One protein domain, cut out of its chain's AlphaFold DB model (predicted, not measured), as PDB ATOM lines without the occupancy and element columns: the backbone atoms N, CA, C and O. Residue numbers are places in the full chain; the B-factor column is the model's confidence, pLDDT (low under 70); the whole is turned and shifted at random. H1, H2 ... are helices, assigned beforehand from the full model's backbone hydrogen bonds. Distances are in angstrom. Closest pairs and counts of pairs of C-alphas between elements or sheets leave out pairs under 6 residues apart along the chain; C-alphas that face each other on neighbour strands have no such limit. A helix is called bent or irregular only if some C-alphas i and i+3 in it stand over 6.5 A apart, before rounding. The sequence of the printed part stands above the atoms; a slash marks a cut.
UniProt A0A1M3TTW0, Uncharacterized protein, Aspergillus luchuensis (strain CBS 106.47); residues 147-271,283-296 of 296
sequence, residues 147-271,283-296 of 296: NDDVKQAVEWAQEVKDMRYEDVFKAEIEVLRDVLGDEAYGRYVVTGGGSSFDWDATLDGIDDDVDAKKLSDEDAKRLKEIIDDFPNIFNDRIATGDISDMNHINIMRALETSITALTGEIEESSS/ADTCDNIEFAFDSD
ATOM      1  N   ASN A 147      42.908  -0.862   6.699       86.25
ATOM      2  CA  ASN A 147      42.938  -2.046   7.565       86.25
ATOM      3  C   ASN A 147      42.131  -1.870   8.857       86.25
ATOM      4  O   ASN A 147      41.500  -2.818   9.312       86.25
ATOM      5  N   ASP A 148      42.099  -0.663   9.429       88.44
ATOM      6  CA  ASP A 148      41.284  -0.376  10.616       88.44
ATOM      7  C   ASP A 148      39.783  -0.564  10.353       88.44
ATOM      8  O   ASP A 148      39.061  -1.006  11.238       88.44
ATOM      9  N   ASP A 149      39.305  -0.276   9.141       90.88
ATOM     10  CA  ASP A 149      37.895  -0.452   8.787       90.88
ATOM     11  C   ASP A 149      37.542  -1.926   8.554       90.88
ATOM     12  O   ASP A 149      36.441  -2.350   8.903       90.88
ATOM     13  N   VAL A 150      38.493  -2.720   8.045       89.00
ATOM     14  CA  VAL A 150      38.359  -4.184   7.953       89.00
ATOM     15  C   VAL A 150      38.333  -4.802   9.353       89.00
ATOM     16  O   VAL A 150      37.423  -5.566   9.661       89.00
ATOM     17  N   LYS A 151      39.257  -4.402  10.240       89.94
ATOM     18  CA  LYS A 151      39.290  -4.842  11.648       89.94
ATOM     19  C   LYS A 151      37.989  -4.532  12.375       89.94
ATOM     20  O   LYS A 151      37.465  -5.385  13.076       89.94
ATOM     21  N   GLN A 152      37.452  -3.334  12.174       92.62
ATOM     22  CA  GLN A 152      36.176  -2.946  12.760       92.62
ATOM     23  C   GLN A 152      35.013  -3.780  12.207       92.62
ATOM     24  O   GLN A 152      34.155  -4.210  12.969       92.62
ATOM     25  N   ALA A 153      34.979  -4.077  10.905       90.19
ATOM     26  CA  ALA A 153      33.959  -4.977  10.363       90.19
ATOM     27  C   ALA A 153      34.028  -6.392  10.959       90.19
ATOM     28  O   ALA A 153      32.972  -6.979  11.195       90.19
ATOM     29  N   VAL A 154      35.237  -6.907  11.213       88.19
ATOM     30  CA  VAL A 154      35.464  -8.192  11.897       88.19
ATOM     31  C   VAL A 154      34.994  -8.133  13.351       88.19
ATOM     32  O   VAL A 154      34.190  -8.973  13.742       88.19
ATOM     33  N   GLU A 155      35.407  -7.112  14.111       91.06
ATOM     34  CA  GLU A 155      35.007  -6.903  15.515       91.06
ATOM     35  C   GLU A 155      33.480  -6.940  15.661       91.06
ATOM     36  O   GLU A 155      32.932  -7.685  16.471       91.06
ATOM     37  N   TRP A 156      32.754  -6.208  14.812       92.69
ATOM     38  CA  TRP A 156      31.292  -6.200  14.890       92.69
ATOM     39  C   TRP A 156      30.647  -7.495  14.403       92.69
ATOM     40  O   TRP A 156      29.587  -7.852  14.909       92.69
ATOM     41  N   ALA A 157      31.250  -8.212  13.451       88.69
ATOM     42  CA  ALA A 157      30.759  -9.534  13.061       88.69
ATOM     43  C   ALA A 157      30.899 -10.548  14.208       88.69
ATOM     44  O   ALA A 157      29.981 -11.340  14.419       88.69
ATOM     45  N   GLN A 158      31.994 -10.485  14.973       88.75
ATOM     46  CA  GLN A 158      32.214 -11.308  16.166       88.75
ATOM     47  C   GLN A 158      31.166 -11.008  17.243       88.75
ATOM     48  O   GLN A 158      30.474 -11.917  17.684       88.75
ATOM     49  N   GLU A 159      30.916  -9.736  17.559       88.94
ATOM     50  CA  GLU A 159      29.856  -9.364  18.513       88.94
ATOM     51  C   GLU A 159      28.463  -9.850  18.075       88.94
ATOM     52  O   GLU A 159      27.649 -10.295  18.886       88.94
ATOM     53  N   VAL A 160      28.162  -9.795  16.772       88.44
ATOM     54  CA  VAL A 160      26.907 -10.345  16.237       88.44
ATOM     55  C   VAL A 160      26.848 -11.860  16.417       88.44
ATOM     56  O   VAL A 160      25.787 -12.372  16.783       88.44
ATOM     57  N   LYS A 161      27.956 -12.562  16.157       85.00
ATOM     58  CA  LYS A 161      28.080 -14.009  16.347       85.00
ATOM     59  C   LYS A 161      27.785 -14.374  17.802       85.00
ATOM     60  O   LYS A 161      26.870 -15.153  18.056       85.00
ATOM     61  N   ASP A 162      28.438 -13.711  18.745       83.88
ATOM     62  CA  ASP A 162      28.323 -13.989  20.179       83.88
ATOM     63  C   ASP A 162      26.899 -13.760  20.689       83.88
ATOM     64  O   ASP A 162      26.315 -14.598  21.378       83.88
ATOM     65  N   MET A 163      26.276 -12.654  20.277       84.38
ATOM     66  CA  MET A 163      24.896 -12.336  20.654       84.38
ATOM     67  C   MET A 163      23.885 -13.330  20.075       84.38
ATOM     68  O   MET A 163      22.827 -13.547  20.669       84.38
ATOM     69  N   ARG A 164      24.171 -13.907  18.901       81.56
ATOM     70  CA  ARG A 164      23.313 -14.898  18.235       81.56
ATOM     71  C   ARG A 164      23.584 -16.330  18.687       81.56
ATOM     72  O   ARG A 164      22.714 -17.177  18.477       81.56
ATOM     73  N   TYR A 165      24.721 -16.585  19.331       82.00
ATOM     74  CA  TYR A 165      25.103 -17.915  19.781       82.00
ATOM     75  C   TYR A 165      24.159 -18.480  20.845       82.00
ATOM     76  O   TYR A 165      23.902 -19.675  20.842       82.00
ATOM     77  N   GLU A 166      23.539 -17.640  21.684       79.94
ATOM     78  CA  GLU A 166      22.587 -18.091  22.718       79.94
ATOM     79  C   GLU A 166      21.463 -18.987  22.159       79.94
ATOM     80  O   GLU A 166      20.992 -19.905  22.831       79.94
ATOM     81  N   ASP A 167      21.021 -18.733  20.926       77.44
ATOM     82  CA  ASP A 167      19.976 -19.530  20.285       77.44
ATOM     83  C   ASP A 167      20.506 -20.890  19.790       77.44
ATOM     84  O   ASP A 167      19.787 -21.885  19.859       77.44
ATOM     85  N   VAL A 168      21.770 -20.960  19.358       80.19
ATOM     86  CA  VAL A 168      22.434 -22.218  18.968       80.19
ATOM     87  C   VAL A 168      22.817 -23.040  20.196       80.19
ATOM     88  O   VAL A 168      22.541 -24.234  20.231       80.19
ATOM     89  N   PHE A 169      23.332 -22.394  21.240       84.19
ATOM     90  CA  PHE A 169      23.708 -23.034  22.496       84.19
ATOM     91  C   PHE A 169      22.530 -23.778  23.146       84.19
ATOM     92  O   PHE A 169      22.682 -24.863  23.701       84.19
ATOM     93  N   LYS A 170      21.303 -23.250  23.019       84.38
ATOM     94  CA  LYS A 170      20.087 -23.965  23.452       84.38
ATOM     95  C   LYS A 170      19.893 -25.288  22.707       84.38
ATOM     96  O   LYS A 170      19.527 -26.275  23.338       84.38
ATOM     97  N   ALA A 171      20.143 -25.317  21.400       84.12
ATOM     98  CA  ALA A 171      20.061 -26.542  20.609       84.12
ATOM     99  C   ALA A 171      21.184 -27.525  20.972       84.12
ATOM    100  O   ALA A 171      20.935 -28.724  21.071       84.12
ATOM    101  N   GLU A 172      22.397 -27.036  21.229       85.94
ATOM    102  CA  GLU A 172      23.510 -27.872  21.696       85.94
ATOM    103  C   GLU A 172      23.203 -28.522  23.044       85.94
ATOM    104  O   GLU A 172      23.364 -29.731  23.183       85.94
ATOM    105  N   ILE A 173      22.663 -27.764  24.003       89.31
ATOM    106  CA  ILE A 173      22.195 -28.302  25.287       89.31
ATOM    107  C   ILE A 173      21.182 -29.432  25.074       89.31
ATOM    108  O   ILE A 173      21.271 -30.469  25.730       89.31
ATOM    109  N   GLU A 174      20.209 -29.244  24.179       88.94
ATOM    110  CA  GLU A 174      19.192 -30.261  23.900       88.94
ATOM    111  C   GLU A 174      19.810 -31.545  23.331       88.94
ATOM    112  O   GLU A 174      19.488 -32.636  23.807       88.94
ATOM    113  N   VAL A 175      20.728 -31.430  22.367       88.94
ATOM    114  CA  VAL A 175      21.411 -32.591  21.777       88.94
ATOM    115  C   VAL A 175      22.315 -33.275  22.799       88.94
ATOM    116  O   VAL A 175      22.258 -34.498  22.927       88.94
ATOM    117  N   LEU A 176      23.104 -32.507  23.555       90.19
ATOM    118  CA  LEU A 176      24.025 -33.022  24.569       90.19
ATOM    119  C   LEU A 176      23.270 -33.784  25.661       90.19
ATOM    120  O   LEU A 176      23.651 -34.883  26.065       90.19
ATOM    121  N   ARG A 177      22.150 -33.218  26.113       93.31
ATOM    122  CA  ARG A 177      21.274 -33.848  27.096       93.31
ATOM    123  C   ARG A 177      20.655 -35.142  26.575       93.31
ATOM    124  O   ARG A 177      20.556 -36.098  27.338       93.31
ATOM    125  N   ASP A 178      20.265 -35.197  25.304       92.31
ATOM    126  CA  ASP A 178      19.706 -36.409  24.695       92.31
ATOM    127  C   ASP A 178      20.742 -37.544  24.594       92.31
ATOM    128  O   ASP A 178      20.409 -38.707  24.823       92.31
ATOM    129  N   VAL A 179      22.011 -37.223  24.310       92.06
ATOM    130  CA  VAL A 179      23.072 -38.239  24.162       92.06
ATOM    131  C   VAL A 179      23.637 -38.719  25.498       92.06
ATOM    132  O   VAL A 179      23.882 -39.915  25.661       92.06
ATOM    133  N   LEU A 180      23.805 -37.817  26.472       92.56
ATOM    134  CA  LEU A 180      24.262 -38.169  27.822       92.56
ATOM    135  C   LEU A 180      23.139 -38.790  28.664       92.56
ATOM    136  O   LEU A 180      23.389 -39.634  29.524       92.56
ATOM    137  N   GLY A 181      21.896 -38.380  28.412       93.81
ATOM    138  CA  GLY A 181      20.746 -38.640  29.264       93.81
ATOM    139  C   GLY A 181      20.630 -37.632  30.414       93.81
ATOM    140  O   GLY A 181      21.620 -37.136  30.950       93.81
ATOM    141  N   ASP A 182      19.388 -37.367  30.827       93.25
ATOM    142  CA  ASP A 182      19.024 -36.346  31.824       93.25
ATOM    143  C   ASP A 182      19.822 -36.413  33.131       93.25
ATOM    144  O   ASP A 182      20.188 -35.380  33.690       93.25
ATOM    145  N   GLU A 183      20.069 -37.623  33.636       91.06
ATOM    146  CA  GLU A 183      20.760 -37.831  34.910       91.06
ATOM    147  C   GLU A 183      22.244 -37.468  34.818       91.06
ATOM    148  O   GLU A 183      22.744 -36.732  35.666       91.06
ATOM    149  N   ALA A 184      22.940 -37.947  33.782       91.94
ATOM    150  CA  ALA A 184      24.355 -37.653  33.586       91.94
ATOM    151  C   ALA A 184      24.563 -36.178  33.228       91.94
ATOM    152  O   ALA A 184      25.426 -35.527  33.814       91.94
ATOM    153  N   TYR A 185      23.713 -35.630  32.351       93.81
ATOM    154  CA  TYR A 185      23.731 -34.208  32.019       93.81
ATOM    155  C   TYR A 185      23.582 -33.345  33.278       93.81
ATOM    156  O   TYR A 185      24.437 -32.518  33.571       93.81
ATOM    157  N   GLY A 186      22.527 -33.569  34.073       91.38
ATOM    158  CA  GLY A 186      22.241 -32.746  35.251       91.38
ATOM    159  C   GLY A 186      23.243 -32.898  36.397       91.38
ATOM    160  O   GLY A 186      23.258 -32.062  37.300       91.38
ATOM    161  N   ARG A 187      24.047 -33.966  36.391       91.25
ATOM    162  CA  ARG A 187      25.052 -34.240  37.421       91.25
ATOM    163  C   ARG A 187      26.431 -33.706  37.060       91.25
ATOM    164  O   ARG A 187      27.111 -33.221  37.958       91.25
ATOM    165  N   TYR A 188      26.831 -33.837  35.798       91.06
ATOM    166  CA  TYR A 188      28.213 -33.602  35.383       91.06
ATOM    167  C   TYR A 188      28.390 -32.362  34.516       91.06
ATOM    168  O   TYR A 188      29.406 -31.699  34.658       91.06
ATOM    169  N   VAL A 189      27.433 -32.023  33.644       91.38
ATOM    170  CA  VAL A 189      27.621 -30.915  32.697       91.38
ATOM    171  C   VAL A 189      27.561 -29.583  33.435       91.38
ATOM    172  O   VAL A 189      26.523 -29.193  33.979       91.38
ATOM    173  N   VAL A 190      28.687 -28.872  33.425       89.12
ATOM    174  CA  VAL A 190      28.831 -27.532  33.991       89.12
ATOM    175  C   VAL A 190      28.805 -26.509  32.859       89.12
ATOM    176  O   VAL A 190      29.428 -26.690  31.820       89.12
ATOM    177  N   THR A 191      28.075 -25.414  33.060       85.94
ATOM    178  CA  THR A 191      28.102 -24.252  32.161       85.94
ATOM    179  C   THR A 191      29.001 -23.173  32.757       85.94
ATOM    180  O   THR A 191      28.769 -22.775  33.903       85.94
ATOM    181  N   GLY A 192      29.956 -22.648  31.986       72.69
ATOM    182  CA  GLY A 192      30.943 -21.645  32.427       72.69
ATOM    183  C   GLY A 192      30.380 -20.236  32.676       72.69
ATOM    184  O   GLY A 192      31.107 -19.319  33.057       72.69
ATOM    185  N   GLY A 193      29.066 -20.060  32.505       68.88
ATOM    186  CA  GLY A 193      28.382 -18.770  32.533       68.88
ATOM    187  C   GLY A 193      28.307 -18.146  31.138       68.88
ATOM    188  O   GLY A 193      29.231 -18.245  30.344       68.88
ATOM    189  N   GLY A 194      27.184 -17.494  30.825       67.56
ATOM    190  CA  GLY A 194      26.888 -17.094  29.446       67.56
ATOM    191  C   GLY A 194      26.372 -18.273  28.615       67.56
ATOM    192  O   GLY A 194      25.622 -19.100  29.137       67.56
ATOM    193  N   SER A 195      26.749 -18.315  27.337       76.19
ATOM    194  CA  SER A 195      26.373 -19.355  26.371       76.19
ATOM    195  C   SER A 195      27.550 -20.304  26.116       76.19
ATOM    196  O   SER A 195      27.992 -20.388  24.987       76.19
ATOM    197  N   SER A 196      28.126 -20.935  27.142       81.06
ATOM    198  CA  SER A 196      29.222 -21.905  26.965       81.06
ATOM    199  C   SER A 196      29.202 -23.013  28.017       81.06
ATOM    200  O   SER A 196      28.661 -22.850  29.125       81.06
ATOM    201  N   PHE A 197      29.811 -24.141  27.682       84.38
ATOM    202  CA  PHE A 197      30.109 -25.229  28.596       84.38
ATOM    203  C   PHE A 197      31.460 -24.993  29.300       84.38
ATOM    204  O   PHE A 197      32.268 -24.150  28.919       84.38
ATOM    205  N   ASP A 198      31.656 -25.671  30.426       88.12
ATOM    206  CA  ASP A 198      32.913 -25.715  31.174       88.12
ATOM    207  C   ASP A 198      33.371 -27.172  31.201       88.12
ATOM    208  O   ASP A 198      32.970 -27.961  32.066       88.12
ATOM    209  N   TRP A 199      34.126 -27.563  30.172       89.12
ATOM    210  CA  TRP A 199      34.544 -28.953  29.987       89.12
ATOM    211  C   TRP A 199      35.570 -29.397  31.000       89.12
ATOM    212  O   TRP A 199      35.482 -30.533  31.451       89.12
ATOM    213  N   ASP A 200      36.468 -28.509  31.416       89.00
ATOM    214  CA  ASP A 200      37.432 -28.810  32.469       89.00
ATOM    215  C   ASP A 200      36.687 -29.174  33.760       89.00
ATOM    216  O   ASP A 200      36.869 -30.271  34.288       89.00
ATOM    217  N   ALA A 201      35.744 -28.335  34.208       89.12
ATOM    218  CA  ALA A 201      34.944 -28.638  35.397       89.12
ATOM    219  C   ALA A 201      34.044 -29.874  35.215       89.12
ATOM    220  O   ALA A 201      33.826 -30.632  36.164       89.12
ATOM    221  N   THR A 202      33.516 -30.087  34.007       90.88
ATOM    222  CA  THR A 202      32.692 -31.259  33.677       90.88
ATOM    223  C   THR A 202      33.506 -32.555  33.766       90.88
ATOM    224  O   THR A 202      33.059 -33.527  34.379       90.88
ATOM    225  N   LEU A 203      34.706 -32.580  33.181       93.19
ATOM    226  CA  LEU A 203      35.594 -33.741  33.154       93.19
ATOM    227  C   LEU A 203      36.192 -34.025  34.538       93.19
ATOM    228  O   LEU A 203      36.207 -35.189  34.946       93.19
ATOM    229  N   ASP A 204      36.581 -32.986  35.281       94.56
ATOM    230  CA  ASP A 204      37.034 -33.098  36.672       94.56
ATOM    231  C   ASP A 204      35.933 -33.689  37.564       94.56
ATOM    232  O   ASP A 204      36.179 -34.602  38.352       94.56
ATOM    233  N   GLY A 205      34.683 -33.239  37.401       93.88
ATOM    234  CA  GLY A 205      33.545 -33.772  38.152       93.88
ATOM    235  C   GLY A 205      33.268 -35.256  37.879       93.88
ATOM    236  O   GLY A 205      32.821 -35.980  38.776       93.88
ATOM    237  N   ILE A 206      33.544 -35.727  36.658       94.25
ATOM    238  CA  ILE A 206      33.474 -37.153  36.308       94.25
ATOM    239  C   ILE A 206      34.589 -37.928  37.023       94.25
ATOM    240  O   ILE A 206      34.307 -38.969  37.623       94.25
ATOM    241  N   ASP A 207      35.828 -37.428  36.997       95.12
ATOM    242  CA  ASP A 207      36.976 -38.082  37.642       95.12
ATOM    243  C   ASP A 207      36.838 -38.147  39.169       95.12
ATOM    244  O   ASP A 207      37.066 -39.201  39.768       95.12
ATOM    245  N   ASP A 208      36.355 -37.078  39.802       95.81
ATOM    246  CA  ASP A 208      36.092 -37.035  41.244       95.81
ATOM    247  C   ASP A 208      35.100 -38.125  41.690       95.81
ATOM    248  O   ASP A 208      35.241 -38.738  42.758       95.81
ATOM    249  N   ASP A 209      34.073 -38.395  40.882       95.31
ATOM    250  CA  ASP A 209      33.074 -39.420  41.185       95.31
ATOM    251  C   ASP A 209      33.587 -40.848  40.937       95.31
ATOM    252  O   ASP A 209      33.136 -41.779  41.624       95.31
ATOM    253  N   VAL A 210      34.545 -41.028  40.023       95.12
ATOM    254  CA  VAL A 210      35.298 -42.283  39.862       95.12
ATOM    255  C   VAL A 210      36.156 -42.539  41.100       95.12
ATOM    256  O   VAL A 210      36.031 -43.593  41.732       95.12
ATOM    257  N   ASP A 211      36.940 -41.549  41.529       95.00
ATOM    258  CA  ASP A 211      37.792 -41.640  42.720       95.00
ATOM    259  C   ASP A 211      36.972 -41.903  43.994       95.00
ATOM    260  O   ASP A 211      37.349 -42.705  44.863       95.00
ATOM    261  N   ALA A 212      35.786 -41.297  44.086       95.00
ATOM    262  CA  ALA A 212      34.830 -41.529  45.162       95.00
ATOM    263  C   ALA A 212      34.075 -42.872  45.060       95.00
ATOM    264  O   ALA A 212      33.275 -43.181  45.950       95.00
ATOM    265  N   LYS A 213      34.316 -43.679  44.014       94.38
ATOM    266  CA  LYS A 213      33.639 -44.959  43.718       94.38
ATOM    267  C   LYS A 213      32.122 -44.833  43.565       94.38
ATOM    268  O   LYS A 213      31.375 -45.754  43.909       94.38
ATOM    269  N   LYS A 214      31.657 -43.676  43.097       94.44
ATOM    270  CA  LYS A 214      30.246 -43.386  42.804       94.44
ATOM    271  C   LYS A 214      29.908 -43.569  41.326       94.44
ATOM    272  O   LYS A 214      28.725 -43.675  41.006       94.44
ATOM    273  N   LEU A 215      30.923 -43.595  40.470       94.62
ATOM    274  CA  LEU A 215      30.852 -43.887  39.045       94.62
ATOM    275  C   LEU A 215      31.861 -44.998  38.730       94.62
ATOM    276  O   LEU A 215      32.912 -45.075  39.366       94.62
ATOM    277  N   SER A 216      31.525 -45.900  37.809       94.69
ATOM    278  CA  SER A 216      32.464 -46.934  37.367       94.69
ATOM    279  C   SER A 216      33.431 -46.372  36.320       94.69
ATOM    280  O   SER A 216      33.057 -45.479  35.562       94.69
ATOM    281  N   ASP A 217      34.644 -46.926  36.229       93.81
ATOM    282  CA  ASP A 217      35.617 -46.543  35.191       93.81
ATOM    283  C   ASP A 217      35.039 -46.723  33.773       93.81
ATOM    284  O   ASP A 217      35.324 -45.939  32.870       93.81
ATOM    285  N   GLU A 218      34.210 -47.755  33.573       95.44
ATOM    286  CA  GLU A 218      33.557 -48.043  32.291       95.44
ATOM    287  C   GLU A 218      32.514 -46.974  31.933       95.44
ATOM    288  O   GLU A 218      32.505 -46.481  30.803       95.44
ATOM    289  N   ASP A 219      31.669 -46.579  32.889       93.50
ATOM    290  CA  ASP A 219      30.665 -45.530  32.679       93.50
ATOM    291  C   ASP A 219      31.323 -44.160  32.486       93.50
ATOM    292  O   ASP A 219      30.923 -43.404  31.603       93.50
ATOM    293  N   ALA A 220      32.364 -43.852  33.263       92.69
ATOM    294  CA  ALA A 220      33.126 -42.614  33.137       92.69
ATOM    295  C   ALA A 220      33.792 -42.496  31.768       92.69
ATOM    296  O   ALA A 220      33.666 -41.467  31.105       92.69
ATOM    297  N   LYS A 221      34.438 -43.573  31.308       95.06
ATOM    298  CA  LYS A 221      35.026 -43.623  29.972       95.06
ATOM    299  C   LYS A 221      33.976 -43.376  28.889       95.06
ATOM    300  O   LYS A 221      34.212 -42.561  28.007       95.06
ATOM    301  N   ARG A 222      32.808 -44.018  28.984       94.62
ATOM    302  CA  ARG A 222      31.709 -43.810  28.031       94.62
ATOM    303  C   ARG A 222      31.226 -42.356  28.008       94.62
ATOM    304  O   ARG A 222      30.955 -41.833  26.935       94.62
ATOM    305  N   LEU A 223      31.071 -41.713  29.168       93.50
ATOM    306  CA  LEU A 223      30.627 -40.315  29.240       93.50
ATOM    307  C   LEU A 223      31.648 -39.369  28.604       93.50
ATOM    308  O   LEU A 223      31.261 -38.501  27.829       93.50
ATOM    309  N   LYS A 224      32.938 -39.574  28.888       92.75
ATOM    310  CA  LYS A 224      34.028 -38.791  28.296       92.75
ATOM    311  C   LYS A 224      34.108 -38.968  26.782       92.75
ATOM    312  O   LYS A 224      34.193 -37.975  26.079       92.75
ATOM    313  N   GLU A 225      33.956 -40.195  26.281       93.12
ATOM    314  CA  GLU A 225      33.880 -40.455  24.835       93.12
ATOM    315  C   GLU A 225      32.715 -39.698  24.174       93.12
ATOM    316  O   GLU A 225      32.891 -39.126  23.107       93.12
ATOM    317  N   ILE A 226      31.538 -39.627  24.813       91.25
ATOM    318  CA  ILE A 226      30.402 -38.851  24.278       91.25
ATOM    319  C   ILE A 226      30.708 -37.350  24.245       91.25
ATOM    320  O   ILE A 226      30.292 -36.680  23.303       91.25
ATOM    321  N   ILE A 227      31.387 -36.823  25.267       89.19
ATOM    322  CA  ILE A 227      31.791 -35.412  25.330       89.19
ATOM    323  C   ILE A 227      32.807 -35.107  24.224       89.19
ATOM    324  O   ILE A 227      32.606 -34.162  23.467       89.19
ATOM    325  N   ASP A 228      33.838 -35.942  24.083       88.50
ATOM    326  CA  ASP A 228      34.881 -35.785  23.065       88.50
ATOM    327  C   ASP A 228      34.306 -35.884  21.635       88.50
ATOM    328  O   ASP A 228      34.703 -35.127  20.750       88.50
ATOM    329  N   ASP A 229      33.333 -36.776  21.407       87.00
ATOM    330  CA  ASP A 229      32.675 -36.966  20.104       87.00
ATOM    331  C   ASP A 229      31.488 -36.013  19.859       87.00
ATOM    332  O   ASP A 229      30.903 -36.018  18.766       87.00
ATOM    333  N   PHE A 230      31.116 -35.177  20.834       87.38
ATOM    334  CA  PHE A 230      29.961 -34.281  20.734       87.38
ATOM    335  C   PHE A 230      29.955 -33.373  19.485       87.38
ATOM    336  O   PHE A 230      28.893 -33.289  18.856       87.38
ATOM    337  N   PRO A 231      31.085 -32.780  19.035       81.94
ATOM    338  CA  PRO A 231      31.173 -32.049  17.761       81.94
ATOM    339  C   PRO A 231      30.588 -32.803  16.569       81.94
ATOM    340  O   PRO A 231      29.777 -32.285  15.795       81.94
ATOM    341  N   ASN A 232      30.995 -34.063  16.432       80.62
ATOM    342  CA  ASN A 232      30.617 -34.910  15.313       80.62
ATOM    343  C   ASN A 232      29.145 -35.288  15.424       80.62
ATOM    344  O   ASN A 232      28.405 -35.204  14.446       80.62
ATOM    345  N   ILE A 233      28.694 -35.619  16.636       84.31
ATOM    346  CA  ILE A 233      27.294 -35.953  16.893       84.31
ATOM    347  C   ILE A 233      26.383 -34.765  16.574       84.31
ATOM    348  O   ILE A 233      25.343 -34.937  15.935       84.31
ATOM    349  N   PHE A 234      26.762 -33.556  16.991       83.19
ATOM    350  CA  PHE A 234      25.991 -32.349  16.721       83.19
ATOM    351  C   PHE A 234      25.904 -32.060  15.215       83.19
ATOM    352  O   PHE A 234      24.809 -31.842  14.690       83.19
ATOM    353  N   ASN A 235      27.025 -32.157  14.492       77.19
ATOM    354  CA  ASN A 235      27.055 -32.009  13.035       77.19
ATOM    355  C   ASN A 235      26.223 -33.073  12.303       77.19
ATOM    356  O   ASN A 235      25.497 -32.743  11.359       77.19
ATOM    357  N   ASP A 236      26.249 -34.321  12.765       79.12
ATOM    358  CA  ASP A 236      25.411 -35.388  12.221       79.12
ATOM    359  C   ASP A 236      23.921 -35.082  12.421       79.12
ATOM    360  O   ASP A 236      23.141 -35.202  11.474       79.12
ATOM    361  N   ARG A 237      23.514 -34.595  13.603       78.38
ATOM    362  CA  ARG A 237      22.114 -34.202  13.880       78.38
ATOM    363  C   ARG A 237      21.635 -33.035  13.024       78.38
ATOM    364  O   ARG A 237      20.460 -32.966  12.656       78.38
ATOM    365  N   ILE A 238      22.540 -32.118  12.685       75.44
ATOM    366  CA  ILE A 238      22.279 -31.064  11.702       75.44
ATOM    367  C   ILE A 238      22.008 -31.690  10.328       75.44
ATOM    368  O   ILE A 238      21.024 -31.345   9.671       75.44
ATOM    369  N   ALA A 239      22.867 -32.613   9.889       72.88
ATOM    370  CA  ALA A 239      22.776 -33.236   8.573       72.88
ATOM    371  C   ALA A 239      21.531 -34.127   8.410       72.88
ATOM    372  O   ALA A 239      20.938 -34.162   7.328       72.88
ATOM    373  N   THR A 240      21.101 -34.817   9.470       77.00
ATOM    374  CA  THR A 240      19.888 -35.656   9.474       77.00
ATOM    375  C   THR A 240      18.593 -34.853   9.601       77.00
ATOM    376  O   THR A 240      17.519 -35.386   9.317       77.00
ATOM    377  N   GLY A 241      18.677 -33.566   9.958       70.38
ATOM    378  CA  GLY A 241      17.520 -32.689  10.149       70.38
ATOM    379  C   GLY A 241      16.836 -32.852  11.508       70.38
ATOM    380  O   GLY A 241      15.697 -32.412  11.669       70.38
ATOM    381  N   ASP A 242      17.522 -33.461  12.477       73.62
ATOM    382  CA  ASP A 242      17.026 -33.627  13.846       73.62
ATOM    383  C   ASP A 242      17.081 -32.315  14.647       73.62
ATOM    384  O   ASP A 242      16.449 -32.199  15.696       73.62
ATOM    385  N   ILE A 243      17.772 -31.296  14.124       72.06
ATOM    386  CA  ILE A 243      17.744 -29.928  14.648       72.06
ATOM    387  C   ILE A 243      16.797 -29.070  13.808       72.06
ATOM    388  O   ILE A 243      17.041 -28.784  12.636       72.06
ATOM    389  N   SER A 244      15.704 -28.612  14.423       63.28
ATOM    390  CA  SER A 244      14.680 -27.828  13.722       63.28
ATOM    391  C   SER A 244      15.105 -26.396  13.385       63.28
ATOM    392  O   SER A 244      14.521 -25.785  12.488       63.28
ATOM    393  N   ASP A 245      16.101 -25.846  14.086       68.06
ATOM    394  CA  ASP A 245      16.525 -24.450  13.941       68.06
ATOM    395  C   ASP A 245      17.758 -24.265  13.045       68.06
ATOM    396  O   ASP A 245      18.774 -23.661  13.394       68.06
ATOM    397  N   MET A 246      17.644 -24.765  11.818       71.25
ATOM    398  CA  MET A 246      18.682 -24.619  10.795       71.25
ATOM    399  C   MET A 246      18.979 -23.164  10.426       71.25
ATOM    400  O   MET A 246      20.023 -22.867   9.847       71.25
ATOM    401  N   ASN A 247      18.067 -22.237  10.720       72.19
ATOM    402  CA  ASN A 247      18.252 -20.850  10.338       72.19
ATOM    403  C   ASN A 247      19.282 -20.145  11.229       72.19
ATOM    404  O   ASN A 247      20.148 -19.459  10.691       72.19
ATOM    405  N   HIS A 248      19.222 -20.312  12.554       74.06
ATOM    406  CA  HIS A 248      20.233 -19.743  13.453       74.06
ATOM    407  C   HIS A 248      21.632 -20.313  13.168       74.06
ATOM    408  O   HIS A 248      22.584 -19.547  13.034       74.06
ATOM    409  N   ILE A 249      21.729 -21.624  12.935       76.12
ATOM    410  CA  ILE A 249      22.983 -22.305  12.575       76.12
ATOM    411  C   ILE A 249      23.567 -21.754  11.268       76.12
ATOM    412  O   ILE A 249      24.749 -21.424  11.198       76.12
ATOM    413  N   ASN A 250      22.746 -21.600  10.227       73.19
ATOM    414  CA  ASN A 250      23.221 -21.062   8.951       73.19
ATOM    415  C   ASN A 250      23.643 -19.588   9.050       73.19
ATOM    416  O   ASN A 250      24.536 -19.165   8.321       73.19
ATOM    417  N   ILE A 251      23.029 -18.798   9.941       75.94
ATOM    418  CA  ILE A 251      23.475 -17.421  10.202       75.94
ATOM    419  C   ILE A 251      24.867 -17.434  10.834       75.94
ATOM    420  O   ILE A 251      25.732 -16.689  10.383       75.94
ATOM    421  N   MET A 252      25.096 -18.296  11.829       78.19
ATOM    422  CA  MET A 252      26.405 -18.430  12.472       78.19
ATOM    423  C   MET A 252      27.483 -18.879  11.482       78.19
ATOM    424  O   MET A 252      28.539 -18.265  11.430       78.19
ATOM    425  N   ARG A 253      27.186 -19.858  10.614       75.81
ATOM    426  CA  ARG A 253      28.088 -20.287   9.524       75.81
ATOM    427  C   ARG A 253      28.477 -19.143   8.590       75.81
ATOM    428  O   ARG A 253      29.641 -19.010   8.216       75.81
ATOM    429  N   ALA A 254      27.503 -18.323   8.199       69.94
ATOM    430  CA  ALA A 254      27.748 -17.189   7.315       69.94
ATOM    431  C   ALA A 254      28.582 -16.093   8.004       69.94
ATOM    432  O   ALA A 254      29.462 -15.509   7.374       69.94
ATOM    433  N   LEU A 255      28.335 -15.840   9.294       79.88
ATOM    434  CA  LEU A 255      29.140 -14.929  10.112       79.88
ATOM    435  C   LEU A 255      30.575 -15.432  10.260       79.88
ATOM    436  O   LEU A 255      31.494 -14.653  10.031       79.88
ATOM    437  N   GLU A 256      30.764 -16.717  10.555       79.19
ATOM    438  CA  GLU A 256      32.091 -17.326  10.678       79.19
ATOM    439  C   GLU A 256      32.869 -17.210   9.372       79.19
ATOM    440  O   GLU A 256      33.951 -16.638   9.342       79.19
ATOM    441  N   THR A 257      32.248 -17.614   8.260       74.38
ATOM    442  CA  THR A 257      32.836 -17.468   6.922       74.38
ATOM    443  C   THR A 257      33.262 -16.021   6.656       74.38
ATOM    444  O   THR A 257      34.327 -15.774   6.089       74.38
ATOM    445  N   SER A 258      32.443 -15.049   7.076       73.88
ATOM    446  CA  SER A 258      32.771 -13.632   6.931       73.88
ATOM    447  C   SER A 258      33.928 -13.189   7.822       73.88
ATOM    448  O   SER A 258      34.746 -12.390   7.373       73.88
ATOM    449  N   ILE A 259      33.995 -13.667   9.063       80.19
ATOM    450  CA  ILE A 259      35.066 -13.351  10.014       80.19
ATOM    451  C   ILE A 259      36.385 -13.930   9.506       80.19
ATOM    452  O   ILE A 259      37.342 -13.179   9.335       80.19
ATOM    453  N   THR A 260      36.429 -15.227   9.191       76.19
ATOM    454  CA  THR A 260      37.636 -15.913   8.711       76.19
ATOM    455  C   THR A 260      38.188 -15.255   7.450       76.19
ATOM    456  O   THR A 260      39.375 -14.936   7.384       76.19
ATOM    457  N   ALA A 261      37.331 -14.991   6.459       73.25
ATOM    458  CA  ALA A 261      37.762 -14.398   5.197       73.25
ATOM    459  C   ALA A 261      38.341 -12.984   5.373       73.25
ATOM    460  O   ALA A 261      39.389 -12.677   4.810       73.25
ATOM    461  N   LEU A 262      37.696 -12.125   6.170       79.00
ATOM    462  CA  LEU A 262      38.182 -10.759   6.402       79.00
ATOM    463  C   LEU A 262      39.429 -10.721   7.297       79.00
ATOM    464  O   LEU A 262      40.294  -9.868   7.095       79.00
ATOM    465  N   THR A 263      39.552 -11.643   8.255       82.50
ATOM    466  CA  THR A 263      40.767 -11.802   9.069       82.50
ATOM    467  C   THR A 263      41.958 -12.217   8.211       82.50
ATOM    468  O   THR A 263      43.022 -11.611   8.337       82.50
ATOM    469  N   GLY A 264      41.771 -13.150   7.271       75.31
ATOM    470  CA  GLY A 264      42.818 -13.537   6.321       75.31
ATOM    471  C   GLY A 264      43.365 -12.346   5.519       75.31
ATOM    472  O   GLY A 264      44.577 -12.177   5.408       75.31
ATOM    473  N   GLU A 265      42.496 -11.443   5.056       77.12
ATOM    474  CA  GLU A 265      42.919 -10.218   4.352       77.12
ATOM    475  C   GLU A 265      43.771  -9.282   5.235       77.12
ATOM    476  O   GLU A 265      44.731  -8.660   4.758       77.12
ATOM    477  N   ILE A 266      43.456  -9.186   6.535       78.19
ATOM    478  CA  ILE A 266      44.241  -8.403   7.502       78.19
ATOM    479  C   ILE A 266      45.638  -9.011   7.659       78.19
ATOM    480  O   ILE A 266      46.631  -8.283   7.581       78.19
ATOM    481  N   GLU A 267      45.727 -10.324   7.859       77.62
ATOM    482  CA  GLU A 267      46.996 -11.027   8.061       77.62
ATOM    483  C   GLU A 267      47.903 -10.919   6.831       77.62
ATOM    484  O   GLU A 267      49.063 -10.516   6.960       77.62
ATOM    485  N   GLU A 268      47.359 -11.145   5.633       70.38
ATOM    486  CA  GLU A 268      48.093 -10.982   4.376       70.38
ATOM    487  C   GLU A 268      48.648  -9.558   4.227       70.38
ATOM    488  O   GLU A 268      49.823  -9.378   3.909       70.38
ATOM    489  N   SER A 269      47.844  -8.532   4.526       62.47
ATOM    490  CA  SER A 269      48.289  -7.131   4.450       62.47
ATOM    491  C   SER A 269      49.375  -6.765   5.474       62.47
ATOM    492  O   SER A 269      50.170  -5.859   5.230       62.47
ATOM    493  N   SER A 270      49.427  -7.460   6.616       58.81
ATOM    494  CA  SER A 270      50.432  -7.234   7.664       58.81
ATOM    495  C   SER A 270      51.774  -7.915   7.372       58.81
ATOM    496  O   SER A 270      52.810  -7.483   7.873       58.81
ATOM    497  N   SER A 271      51.762  -8.947   6.521       49.16
ATOM    498  CA  SER A 271      52.945  -9.720   6.133       49.16
ATOM    499  C   SER A 271      53.828  -9.032   5.079       49.16
ATOM    500  O   SER A 271      54.971  -9.436   4.874       49.16
ATOM    501  N   ALA A 283      42.821 -12.774  20.512       27.89
ATOM    502  CA  ALA A 283      42.413 -14.022  21.130       27.89
ATOM    503  C   ALA A 283      41.491 -14.772  20.158       27.89
ATOM    504  O   ALA A 283      40.616 -14.146  19.545       27.89
ATOM    505  N   ASP A 284      41.746 -16.076  20.030       31.81
ATOM    506  CA  ASP A 284      40.860 -17.056  19.411       31.81
ATOM    507  C   ASP A 284      39.415 -16.714  19.757       31.81
ATOM    508  O   ASP A 284      38.969 -16.807  20.895       31.81
ATOM    509  N   THR A 285      38.711 -16.193  18.765       34.16
ATOM    510  CA  THR A 285      37.275 -15.909  18.830       34.16
ATOM    511  C   THR A 285      36.555 -16.659  17.715       34.16
ATOM    512  O   THR A 285      35.370 -16.431  17.485       34.16
ATOM    513  N   CYS A 286      37.238 -17.597  17.047       36.28
ATOM    514  CA  CYS A 286      36.627 -18.609  16.185       36.28
ATOM    515  C   CYS A 286      35.885 -19.696  16.999       36.28
ATOM    516  O   CYS A 286      35.038 -20.384  16.447       36.28
ATOM    517  N   ASP A 287      36.068 -19.745  18.324       35.34
ATOM    518  CA  ASP A 287      35.523 -20.789  19.216       35.34
ATOM    519  C   ASP A 287      34.045 -20.621  19.617       35.34
ATOM    520  O   ASP A 287      33.499 -21.427  20.362       35.34
ATOM    521  N   ASN A 288      33.350 -19.581  19.150       39.66
ATOM    522  CA  ASN A 288      31.998 -19.275  19.654       39.66
ATOM    523  C   ASN A 288      30.863 -20.067  18.972       39.66
ATOM    524  O   ASN A 288      29.699 -19.703  19.102       39.66
ATOM    525  N   ILE A 289      31.178 -21.134  18.236       48.31
ATOM    526  CA  ILE A 289      30.406 -22.372  18.354       48.31
ATOM    527  C   ILE A 289      31.385 -23.349  18.959       48.31
ATOM    528  O   ILE A 289      32.314 -23.765  18.271       48.31
ATOM    529  N   GLU A 290      31.187 -23.676  20.230       48.47
ATOM    530  CA  GLU A 290      32.185 -24.339  21.073       48.47
ATOM    531  C   GLU A 290      32.687 -25.656  20.464       48.47
ATOM    532  O   GLU A 290      33.762 -26.138  20.807       48.47
ATOM    533  N   PHE A 291      31.935 -26.204  19.500       52.19
ATOM    534  CA  PHE A 291      32.202 -27.488  18.873       52.19
ATOM    535  C   PHE A 291      31.977 -27.615  17.376       52.19
ATOM    536  O   PHE A 291      32.030 -28.725  16.852       52.19
ATOM    537  N   ALA A 292      31.725 -26.547  16.635       43.88
ATOM    538  CA  ALA A 292      31.590 -26.720  15.197       43.88
ATOM    539  C   ALA A 292      32.078 -25.485  14.490       43.88
ATOM    540  O   ALA A 292      31.271 -24.585  14.351       43.88
ATOM    541  N   PHE A 293      33.345 -25.488  14.047       46.84
ATOM    542  CA  PHE A 293      33.763 -25.158  12.670       46.84
ATOM    543  C   PHE A 293      35.231 -25.545  12.362       46.84
ATOM    544  O   PHE A 293      35.957 -24.752  11.782       46.84
ATOM    545  N   ASP A 294      35.646 -26.782  12.659       34.72
ATOM    546  CA  ASP A 294      36.777 -27.437  11.969       34.72
ATOM    547  C   ASP A 294      36.502 -28.957  11.919       34.72
ATOM    548  O   ASP A 294      35.960 -29.510  12.870       34.72
ATOM    549  N   SER A 295      36.772 -29.715  10.850       28.70
ATOM    550  CA  SER A 295      37.784 -29.562   9.798       28.70
ATOM    551  C   SER A 295      37.417 -30.383   8.535       28.70
ATOM    552  O   SER A 295      36.785 -31.433   8.656       28.70
ATOM    553  N   ASP A 296      37.876 -29.892   7.373       34.31
ATOM    554  CA  ASP A 296      37.905 -30.471   6.002       34.31
ATOM    555  C   ASP A 296      36.597 -30.678   5.194       34.31
ATOM    556  O   ASP A 296      35.764 -31.560   5.507       34.31
TER     557      ASP A 296
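AT A GLANCE: This is residues 147 to 271 and 283 to 296 of the 296 residues of an uncharacterized protein of Aspergillus luchuensis (strain CBS 106.47) (UniProt A0A1M3TTW0). A long, bent helix, H1, runs through an elongated model: its first arm, H1a, lies side by side with H6 in a two-helix limb, the short helices H2, H3 and H4 gather in a loose head at the far end of its second arm, H1b, and H5 meets H1b partway along, at residues 172 to 176. In that head H3 and H4 form a helical hairpin, and H5 stands crosswise to H1b. The printed part has 139 residues with six named helices, H1 to H6 in chain order, and no named strand; its class is all helix. It is only just loose, close to compact, with a radius of gyration of the C-alphas of 17.7 A and spans of 57 by 33 by 28 A.

HOW THE PARTS SIT: H1, residues 147 to 180, is the hub, touching three other helices. By its hydrogen bonds it was assigned as one helix, but it is bent: C-alphas 163 and 166 are 6.5 A apart, and its arms H1a, residues 147 to 163, and H1b, residues 166 to 180, stand at a steep tilt of 51 degrees. H1a touches H6, residues 246 to 270, at a shallow tilt of 24 degrees, opposite ways; their closest C-alphas, of Val 154 and Ile 259, are 5.5 A apart. H1b and H6 only just touch, and only at their ends, with 3 pairs of C-alphas within 8 A, the closest those of Val 168 and Ile 249 at 6.4 A. H1b also only just touches H5, residues 230 to 240, about perpendicular at 78 degrees, with 3 such pairs, the closest Val 175 and Phe 234 at 6.8 A. With residues 179 to 180 alone, H1b only just touches H4, residues 217 to 228, again with 3 pairs; the C-alphas of Leu 180 and Leu 223 are closest at 6.9 A. H4 and H3, residues 199 to 211, form a hairpin at a shallow tilt of 6 degrees, with the C-alphas of Ile 206 and Ala 220 closest at 6.3 A. H3 touches H2, residues 182 to 188, about perpendicular at 88 degrees, the closest C-alphas being those of Tyr 188 and Thr 202 at 5.3 A. Every O i to N i+4 pair is within hydrogen-bond range in H1a, H2, H3, H4, H5 and H6; in H1b 10 of 11 are.

IN THESE COORDINATES: H1a begins at C-alpha 147, (42.938, -2.046, 7.565), and spans 24.6 A; H1b spans 20.8 A. H3 is 18.3 A long. H6 runs 36.3 A, ending at C-alpha 270, (50.432, -7.234, 7.664).

THE WHOLE: The farthest C-alphas, of Asn 147 and Lys 213, are 56.9 A apart. Residues 272 to 282 are not printed; C-alphas 271 and 283 are 18.8 A apart. No link is long. Residues 283 to 296 hold no named element; 22 printed residues have pLDDT under 70, residues 283 to 296 among them.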